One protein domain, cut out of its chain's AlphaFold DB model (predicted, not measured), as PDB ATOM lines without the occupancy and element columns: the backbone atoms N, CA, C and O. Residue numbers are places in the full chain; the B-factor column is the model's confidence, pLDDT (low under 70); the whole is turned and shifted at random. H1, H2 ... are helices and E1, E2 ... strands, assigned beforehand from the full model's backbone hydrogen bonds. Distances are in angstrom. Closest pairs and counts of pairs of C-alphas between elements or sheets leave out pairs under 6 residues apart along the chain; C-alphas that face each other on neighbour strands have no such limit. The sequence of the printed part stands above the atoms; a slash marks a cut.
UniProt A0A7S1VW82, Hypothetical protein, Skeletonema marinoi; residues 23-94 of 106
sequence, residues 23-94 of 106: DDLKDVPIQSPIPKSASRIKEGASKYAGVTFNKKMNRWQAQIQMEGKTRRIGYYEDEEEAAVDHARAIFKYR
ATOM      1  N   ASP A  23     206.318 180.502 123.428       67.56
ATOM      2  CA  ASP A  23     206.016 180.587 124.855       67.56
ATOM      3  C   ASP A  23     205.045 179.502 125.327       67.56
ATOM      4  O   ASP A  23     205.160 179.048 126.458       67.56
ATOM      5  N   ASP A  24     204.143 179.021 124.475       67.50
ATOM      6  CA  ASP A  24     203.239 177.920 124.814       67.50
ATOM      7  C   ASP A  24     203.905 176.537 124.721       67.50
ATOM      8  O   ASP A  24     203.377 175.551 125.242       67.50
ATOM      9  N   LEU A  25     205.055 176.433 124.051       73.88
ATOM     10  CA  LEU A  25     205.762 175.177 123.790       73.88
ATOM     11  C   LEU A  25     206.864 174.856 124.808       73.88
ATOM     12  O   LEU A  25     207.370 173.734 124.813       73.88
ATOM     13  N   LYS A  26     207.232 175.807 125.674       70.88
ATOM     14  CA  LYS A  26     208.320 175.646 126.657       70.88
ATOM     15  C   LYS A  26     208.056 174.565 127.713       70.88
ATOM     16  O   LYS A  26     208.998 173.911 128.144       70.88
ATOM     17  N   ASP A  27     206.791 174.323 128.055       78.44
ATOM     18  CA  ASP A  27     206.364 173.252 128.970       78.44
ATOM     19  C   ASP A  27     206.281 171.866 128.305       78.44
ATOM     20  O   ASP A  27     206.027 170.862 128.970       78.44
ATOM     21  N   VAL A  28     206.458 171.783 126.982       77.25
ATOM     22  CA  VAL A  28     206.383 170.514 126.251       77.25
ATOM     23  C   VAL A  28     207.761 169.853 126.253       77.25
ATOM     24  O   VAL A  28     208.732 170.481 125.817       77.25
ATOM     25  N   PRO A  29     207.880 168.580 126.679       78.12
ATOM     26  CA  PRO A  29     209.154 167.875 126.637       78.12
ATOM     27  C   PRO A  29     209.679 167.798 125.203       78.12
ATOM     28  O   PRO A  29     208.909 167.649 124.252       78.12
ATOM     29  N   ILE A  30     211.004 167.876 125.063       76.94
ATOM     30  CA  ILE A  30     211.700 167.842 123.773       76.94
ATOM     31  C   ILE A  30     211.252 166.615 122.972       76.94
ATOM     32  O   ILE A  30     211.431 165.485 123.416       76.94
ATOM     33  N   GLN A  31     210.659 166.847 121.799       80.88
ATOM     34  CA  GLN A  31     210.212 165.789 120.898       80.88
ATOM     35  C   GLN A  31     211.222 165.570 119.776       80.88
ATOM     36  O   GLN A  31     211.856 166.518 119.305       80.88
ATOM     37  N   SER A  32     211.347 164.322 119.330       76.12
ATOM     38  CA  SER A  32     212.187 163.982 118.185       76.12
ATOM     39  C   SER A  32     211.648 164.640 116.908       76.12
ATOM     40  O   SER A  32     210.439 164.589 116.660       76.12
ATOM     41  N   PRO A  33     212.519 165.249 116.086       79.25
ATOM     42  CA  PRO A  33     212.099 165.885 114.848       79.25
ATOM     43  C   PRO A  33     211.534 164.848 113.874       79.25
ATOM     44  O   PRO A  33     212.037 163.729 113.776       79.25
ATOM     45  N   ILE A  34     210.489 165.227 113.136       78.50
ATOM     46  CA  ILE A  34     209.807 164.332 112.194       78.50
ATOM     47  C   ILE A  34     210.462 164.486 110.814       78.50
ATOM     48  O   ILE A  34     210.289 165.538 110.179       78.50
ATOM     49  N   PRO A  35     211.215 163.485 110.321       75.88
ATOM     50  CA  PRO A  35     211.791 163.539 108.985       75.88
ATOM     51  C   PRO A  35     210.690 163.428 107.922       75.88
ATOM     52  O   PRO A  35     209.723 162.681 108.070       75.88
ATOM     53  N   LYS A  36     210.833 164.169 106.821       72.19
ATOM     54  CA  LYS A  36     210.039 163.957 105.606       72.19
ATOM     55  C   LYS A  36     210.546 162.713 104.889       72.19
ATOM     56  O   LYS A  36     211.742 162.425 104.899       72.19
ATOM     57  N   SER A  37     209.646 162.016 104.200       69.25
ATOM     58  CA  SER A  37     210.049 160.968 103.267       69.25
ATOM     59  C   SER A  37     210.926 161.566 102.165       69.25
ATOM     60  O   SER A  37     210.604 162.622 101.615       69.25
ATOM     61  N   ALA A  38     212.027 160.885 101.834       64.12
ATOM     62  CA  ALA A  38     212.984 161.332 100.818       64.12
ATOM     63  C   ALA A  38     212.304 161.620  99.467       64.12
ATOM     64  O   ALA A  38     212.628 162.600  98.804       64.12
ATOM     65  N   SER A  39     211.272 160.846  99.121       62.44
ATOM     66  CA  SER A  39     210.454 161.011  97.912       62.44
ATOM     67  C   SER A  39     209.648 162.318  97.863       62.44
ATOM     68  O   SER A  39     209.156 162.693  96.804       62.44
ATOM     69  N   ARG A  40     209.476 163.011  98.997       60.06
ATOM     70  CA  ARG A  40     208.707 164.262  99.121       60.06
ATOM     71  C   ARG A  40     209.603 165.477  99.407       60.06
ATOM     72  O   ARG A  40     209.096 166.583  99.623       60.06
ATOM     73  N   ILE A  41     210.925 165.297  99.415       61.66
ATOM     74  CA  ILE A  41     211.880 166.397  99.564       61.66
ATOM     75  C   ILE A  41     212.011 167.086  98.204       61.66
ATOM     76  O   ILE A  41     212.686 166.607  97.301       61.66
ATOM     77  N   LYS A  42     211.324 168.218  98.047       61.16
ATOM     78  CA  LYS A  42     211.502 169.105  96.893       61.16
ATOM     79  C   LYS A  42     212.795 169.904  97.069       61.16
ATOM     80  O   LYS A  42     213.097 170.313  98.188       61.16
ATOM     81  N   GLU A  43     213.535 170.144  95.989       56.41
ATOM     82  CA  GLU A  43     214.790 170.907  96.023       56.41
ATOM     83  C   GLU A  43     214.584 172.271  96.712       56.41
ATOM     84  O   GLU A  43     213.794 173.106  96.266       56.41
ATOM     85  N   GLY A  44     215.251 172.475  97.854       57.75
ATOM     86  CA  GLY A  44     215.118 173.675  98.690       57.75
ATOM     87  C   GLY A  44     214.098 173.596  99.836       57.75
ATOM     88  O   GLY A  44     213.896 174.594 100.530       57.75
ATOM     89  N   ALA A  45     213.462 172.443 100.066       64.88
ATOM     90  CA  ALA A  45     212.648 172.182 101.255       64.88
ATOM     91  C   ALA A  45     213.488 171.535 102.374       64.88
ATOM     92  O   ALA A  45     214.400 170.764 102.096       64.88
ATOM     93  N   SER A  46     213.160 171.808 103.645       72.00
ATOM     94  CA  SER A  46     213.820 171.132 104.779       72.00
ATOM     95  C   SER A  46     213.600 169.620 104.731       72.00
ATOM     96  O   SER A  46     212.502 169.180 104.350       72.00
ATOM     97  N   LYS A  47     214.583 168.856 105.232       76.62
ATOM     98  CA  LYS A  47     214.449 167.418 105.527       76.62
ATOM     99  C   LYS A  47     213.363 167.129 106.566       76.62
ATOM    100  O   LYS A  47     212.888 166.003 106.626       76.62
ATOM    101  N   TYR A  48     212.926 168.124 107.341       82.19
ATOM    102  CA  TYR A  48     211.929 167.960 108.396       82.19
ATOM    103  C   TYR A  48     210.542 168.484 108.012       82.19
ATOM    104  O   TYR A  48     210.393 169.460 107.265       82.19
ATOM    105  N   ALA A  49     209.498 167.817 108.514       78.31
ATOM    106  CA  ALA A  49     208.105 168.240 108.374       78.31
ATOM    107  C   ALA A  49     207.898 169.624 109.009       78.31
ATOM    108  O   ALA A  49     208.527 169.944 110.010       78.31
ATOM    109  N   GLY A  50     207.072 170.477 108.391       80.69
ATOM    110  CA  GLY A  50     206.751 171.802 108.942       80.69
ATOM    111  C   GLY A  50     207.909 172.797 109.060       80.69
ATOM    112  O   GLY A  50     207.706 173.888 109.587       80.69
ATOM    113  N   VAL A  51     209.096 172.464 108.546       86.00
ATOM    114  CA  VAL A  51     210.257 173.358 108.523       86.00
ATOM    115  C   VAL A  51     210.498 173.881 107.106       86.00
ATOM    116  O   VAL A  51     210.493 173.123 106.128       86.00
ATOM    117  N   THR A  52     210.711 175.192 107.000       84.88
ATOM    118  CA  THR A  52     210.930 175.908 105.734       84.88
ATOM    119  C   THR A  52     212.103 176.873 105.870       84.88
ATOM    120  O   THR A  52     212.212 177.562 106.878       84.88
ATOM    121  N   PHE A  53     212.966 176.972 104.859       83.06
ATOM    122  CA  PHE A  53     214.072 177.932 104.864       83.06
ATOM    123  C   PHE A  53     213.664 179.261 104.220       83.06
ATOM    124  O   PHE A  53     213.194 179.294 103.081       83.06
ATOM    125  N   ASN A  54     213.872 180.372 104.924       81.06
ATOM    126  CA  ASN A  54     213.688 181.710 104.382       81.06
ATOM    127  C   ASN A  54     215.032 182.272 103.908       81.06
ATOM    128  O   ASN A  54     215.826 182.760 104.711       81.06
ATOM    129  N   LYS A  55     215.246 182.267 102.587       78.38
ATOM    130  CA  LYS A  55     216.475 182.763 101.945       78.38
ATOM    131  C   LYS A  55     216.733 184.254 102.188       78.38
ATOM    132  O   LYS A  55     217.881 184.653 102.301       78.38
ATOM    133  N   LYS A  56     215.684 185.079 102.303       77.50
ATOM    134  CA  LYS A  56     215.821 186.536 102.503       77.50
ATOM    135  C   LYS A  56     216.366 186.876 103.889       77.50
ATOM    136  O   LYS A  56     217.112 187.832 104.040       77.50
ATOM    137  N   MET A  57     215.954 186.111 104.898       72.50
ATOM    138  CA  MET A  57     216.379 186.312 106.288       72.50
ATOM    139  C   MET A  57     217.500 185.358 106.705       72.50
ATOM    140  O   MET A  57     217.971 185.461 107.830       72.50
ATOM    141  N   ASN A  58     217.883 184.428 105.823       80.06
ATOM    142  CA  ASN A  58     218.802 183.325 106.090       80.06
ATOM    143  C   ASN A  58     218.461 182.576 107.394       80.06
ATOM    144  O   ASN A  58     219.317 182.361 108.248       80.06
ATOM    145  N   ARG A  59     217.175 182.256 107.577       84.81
ATOM    146  CA  ARG A  59     216.639 181.641 108.803       84.81
ATOM    147  C   ARG A  59     215.660 180.528 108.480       84.81
ATOM    148  O   ARG A  59     214.861 180.644 107.548       84.81
ATOM    149  N   TRP A  60     215.665 179.490 109.300       86.50
ATOM    150  CA  TRP A  60     214.666 178.436 109.292       86.50
ATOM    151  C   TRP A  60     213.388 178.889 109.986       86.50
ATOM    152  O   TRP A  60     213.384 179.680 110.922       86.50
ATOM    153  N   GLN A  61     212.265 178.416 109.480       84.75
ATOM    154  CA  GLN A  61     210.929 178.719 109.953       84.75
ATOM    155  C   GLN A  61     210.268 177.413 110.351       84.75
ATOM    156  O   GLN A  61     210.031 176.580 109.477       84.75
ATOM    157  N   ALA A  62     209.901 177.277 111.623       86.94
ATOM    158  CA  ALA A  62     208.990 176.220 112.041       86.94
ATOM    159  C   ALA A  62     207.548 176.724 111.955       86.94
ATOM    160  O   ALA A  62     207.218 177.823 112.417       86.94
ATOM    161  N   GLN A  63     206.679 175.917 111.363       85.62
ATOM    162  CA  GLN A  63     205.259 176.203 111.226       85.62
ATOM    163  C   GLN A  63     204.444 174.930 111.419       85.62
ATOM    164  O   GLN A  63     204.875 173.844 111.048       85.62
ATOM    165  N   ILE A  64     203.252 175.064 111.976       84.69
ATOM    166  CA  ILE A  64     202.307 173.977 112.216       84.69
ATOM    167  C   ILE A  64     200.978 174.296 111.545       84.69
ATOM    168  O   ILE A  64     200.588 175.456 111.431       84.69
ATOM    169  N   GLN A  65     200.284 173.265 111.077       81.25
ATOM    170  CA  GLN A  65     198.930 173.397 110.561       81.25
ATOM    171  C   GLN A  65     197.951 173.066 111.682       81.25
ATOM    172  O   GLN A  65     197.982 171.969 112.227       81.25
ATOM    173  N   MET A  66     197.112 174.030 112.040       77.56
ATOM    174  CA  MET A  66     196.019 173.854 112.991       77.56
ATOM    175  C   MET A  66     194.734 174.286 112.298       77.56
ATOM    176  O   MET A  66     194.694 175.390 111.752       77.56
ATOM    177  N   GLU A  67     193.703 173.440 112.301       73.25
ATOM    178  CA  GLU A  67     192.378 173.789 111.758       73.25
ATOM    179  C   GLU A  67     192.438 174.319 110.303       73.25
ATOM    180  O   GLU A  67     191.835 175.327 109.942       73.25
ATOM    181  N   GLY A  68     193.275 173.704 109.457       78.12
ATOM    182  CA  GLY A  68     193.472 174.128 108.062       78.12
ATOM    183  C   GLY A  68     194.247 175.444 107.873       78.12
ATOM    184  O   GLY A  68     194.494 175.852 106.738       78.12
ATOM    185  N   LYS A  69     194.685 176.100 108.953       80.75
ATOM    186  CA  LYS A  69     195.493 177.327 108.919       80.75
ATOM    187  C   LYS A  69     196.929 177.040 109.341       80.75
ATOM    188  O   LYS A  69     197.190 176.330 110.309       80.75
ATOM    189  N   THR A  70     197.887 177.626 108.628       82.69
ATOM    190  CA  THR A  70     199.305 177.511 108.988       82.69
ATOM    191  C   THR A  70     199.654 178.575 110.023       82.69
ATOM    192  O   THR A  70     199.630 179.766 109.723       82.69
ATOM    193  N   ARG A  71     199.984 178.149 111.244       84.12
ATOM    194  CA  ARG A  71     200.517 179.006 112.305       84.12
ATOM    195  C   ARG A  71     202.024 178.856 112.391       84.12
ATOM    196  O   ARG A  71     202.577 177.762 112.325       84.12
ATOM    197  N   ARG A  72     202.700 179.985 112.542       85.56
ATOM    198  CA  ARG A  72     204.152 180.051 112.645       85.56
ATOM    199  C   ARG A  72     204.565 179.890 114.102       85.56
ATOM    200  O   ARG A  72     204.038 180.593 114.953       85.56
ATOM    201  N   ILE A  73     205.497 178.982 114.364       84.69
ATOM    202  CA  ILE A  73     205.995 178.718 115.717       84.69
ATOM    203  C   ILE A  73     207.137 179.684 116.035       84.69
ATOM    204  O   ILE A  73     207.089 180.412 117.022       84.69
ATOM    205  N   GLY A  74     208.138 179.746 115.149       84.25
ATOM    206  CA  GLY A  74     209.339 180.544 115.378       84.25
ATOM    207  C   GLY A  74     210.261 180.647 114.164       84.25
ATOM    208  O   GLY A  74     210.045 180.004 113.132       84.25
ATOM    209  N   TYR A  75     211.273 181.509 114.293       83.31
ATOM    210  CA  TYR A  75     212.434 181.573 113.407       83.31
ATOM    211  C   TYR A  75     213.620 180.940 114.136       83.31
ATOM    212  O   TYR A  75     213.805 181.217 115.313       83.31
ATOM    213  N   TYR A  76     214.425 180.164 113.427       82.25
ATOM    214  CA  TYR A  76     215.581 179.453 113.960       82.25
ATOM    215  C   TYR A  76     216.772 179.655 113.029       82.25
ATOM    216  O   TYR A  76     216.602 179.935 111.837       82.25
ATOM    217  N   GLU A  77     217.977 179.548 113.571       81.94
ATOM    218  CA  GLU A  77     219.204 179.521 112.771       81.94
ATOM    219  C   GLU A  77     219.458 178.115 112.207       81.94
ATOM    220  O   GLU A  77     220.007 177.995 111.111       81.94
ATOM    221  N   ASP A  78     218.917 177.091 112.872       82.38
ATOM    222  CA  ASP A  78     219.081 175.681 112.537       82.38
ATOM    223  C   ASP A  78     217.752 175.003 112.183       82.38
ATOM    224  O   ASP A  78     216.696 175.264 112.771       82.38
ATOM    225  N   GLU A  79     217.790 174.084 111.213       83.56
ATOM    226  CA  GLU A  79     216.598 173.310 110.853       83.56
ATOM    227  C   GLU A  79     216.221 172.275 111.908       83.56
ATOM    228  O   GLU A  79     215.053 171.905 112.005       83.56
ATOM    229  N   GLU A  80     217.192 171.802 112.689       84.06
ATOM    230  CA  GLU A  80     216.975 170.756 113.687       84.06
ATOM    231  C   GLU A  80     216.200 171.310 114.882       84.06
ATOM    232  O   GLU A  80     215.212 170.709 115.298       84.06
ATOM    233  N   GLU A  81     216.571 172.500 115.365       81.88
ATOM    234  CA  GLU A  81     215.814 173.219 116.396       81.88
ATOM    235  C   GLU A  81     214.397 173.537 115.915       81.88
ATOM    236  O   GLU A  81     213.419 173.246 116.606       81.88
ATOM    237  N   ALA A  82     214.267 174.035 114.681       86.25
ATOM    238  CA  ALA A  82     212.964 174.285 114.077       86.25
ATOM    239  C   ALA A  82     212.092 173.017 114.029       86.25
ATOM    240  O   ALA A  82     210.881 173.074 114.261       86.25
ATOM    241  N   ALA A  83     212.695 171.866 113.728       86.81
ATOM    242  CA  ALA A  83     212.001 170.590 113.632       86.81
ATOM    243  C   ALA A  83     211.592 170.032 115.000       86.81
ATOM    244  O   ALA A  83     210.513 169.449 115.124       86.81
ATOM    245  N   VAL A  84     212.421 170.239 116.023       85.94
ATOM    246  CA  VAL A  84     212.109 169.889 117.413       85.94
ATOM    247  C   VAL A  84     210.906 170.689 117.904       85.94
ATOM    248  O   VAL A  84     209.950 170.105 118.415       85.94
ATOM    249  N   ASP A  85     210.899 172.007 117.703       86.00
ATOM    250  CA  ASP A  85     209.763 172.848 118.087       86.00
ATOM    251  C   ASP A  85     208.501 172.515 117.288       86.00
ATOM    252  O   ASP A  85     207.396 172.480 117.831       86.00
ATOM    253  N   HIS A  86     208.647 172.168 116.008       86.00
ATOM    254  CA  HIS A  86     207.532 171.650 115.222       86.00
ATOM    255  C   HIS A  86     206.933 170.375 115.834       86.00
ATOM    256  O   HIS A  86     205.713 170.279 115.984       86.00
ATOM    257  N   ALA A  87     207.775 169.423 116.240       84.88
ATOM    258  CA  ALA A  87     207.332 168.192 116.883       84.88
ATOM    259  C   ALA A  87     206.680 168.450 118.256       84.88
ATOM    260  O   ALA A  87     205.674 167.817 118.580       84.88
ATOM    261  N   ARG A  88     207.178 169.421 119.035       86.44
ATOM    262  CA  ARG A  88     206.543 169.857 120.295       86.44
ATOM    263  C   ARG A  88     205.171 170.477 120.065       86.44
ATOM    264  O   ARG A  88     204.227 170.126 120.770       86.44
ATOM    265  N   ALA A  89     205.036 171.348 119.060       85.25
ATOM    266  CA  ALA A  89     203.738 171.902 118.684       85.25
ATOM    267  C   ALA A  89     202.796 170.762 118.298       85.25
ATOM    268  O   ALA A  89     201.690 170.673 118.814       85.25
ATOM    269  N   ILE A  90     203.248 169.837 117.450       82.56
ATOM    270  CA  ILE A  90     202.439 168.682 117.071       82.56
ATOM    271  C   ILE A  90     202.004 167.914 118.304       82.56
ATOM    272  O   ILE A  90     200.822 167.653 118.425       82.56
ATOM    273  N   PHE A  91     202.907 167.587 119.227       83.19
ATOM    274  CA  PHE A  91     202.568 166.848 120.440       83.19
ATOM    275  C   PHE A  91     201.517 167.577 121.284       83.19
ATOM    276  O   PHE A  91     200.531 166.965 121.693       83.19
ATOM    277  N   LYS A  92     201.676 168.891 121.472       83.38
ATOM    278  CA  LYS A  92     200.730 169.730 122.219       83.38
ATOM    279  C   LYS A  92     199.363 169.830 121.541       83.38
ATOM    280  O   LYS A  92     198.342 169.773 122.218       83.38
ATOM    281  N   TYR A  93     199.335 169.929 120.214       78.31
ATOM    282  CA  TYR A  93     198.117 170.104 119.417       78.31
ATOM    283  C   TYR A  93     197.618 168.800 118.759       78.31
ATOM    284  O   TYR A  93     196.657 168.822 117.987       78.31
ATOM    285  N   ARG A  94     198.215 167.642 119.090       70.38
ATOM    286  CA  ARG A  94     197.939 166.308 118.509       70.38
ATOM    287  C   ARG A  94     196.481 165.880 118.685       70.38
ATOM    288  O   ARG A  94     195.990 165.088 117.891       70.38
TER     289      ARG A  94
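This is residues 23 to 94 of the 106 residues of the protein "Hypothetical protein" of Skeletonema marinoi (UniProt A0A7S1VW82). A three-stranded antiparallel sheet has one helix, H1, packed along one face in two layers; a long stretch without named elements, residues 23 to 50, leads in. The 72 printed residues hold E1, E2, E3, H1 in that order, the strands a meander, each the antiparallel neighbour of the one before. The class is mixed, with under half the residues in named elements; the whole is compact, radius of gyration of the C-alphas 11.7 A, spanning 33 by 27 by 24 A.

E1 is residues 51 to 54, 9.9 A, from C-alpha 51 at (210.257, 173.358, 108.523). E2 is 59 to 66, 22.4 A; E3 is 69 to 76, 20.8 A. H1 is 79 to 93, 20.6 A, ending at (198.117, 170.104, 119.417).

Hairpin E1 and E2 has N 52 and O 61 2.9 A apart; hairpin E2 and E3 has N 64 and O 71 at 2.8 A. H1 is on the sheet, height 8.2 A, along E2 at 16 degrees on the local plane; their closest C-alphas, Ala 62 and Ala 82, are 4.9 A apart. In H1 every O i to N i+4 pair is within hydrogen-bond range.

The printed part has no cut, and its three links are tight. Residues 23 to 24 and 37 to 45 are under pLDDT 70.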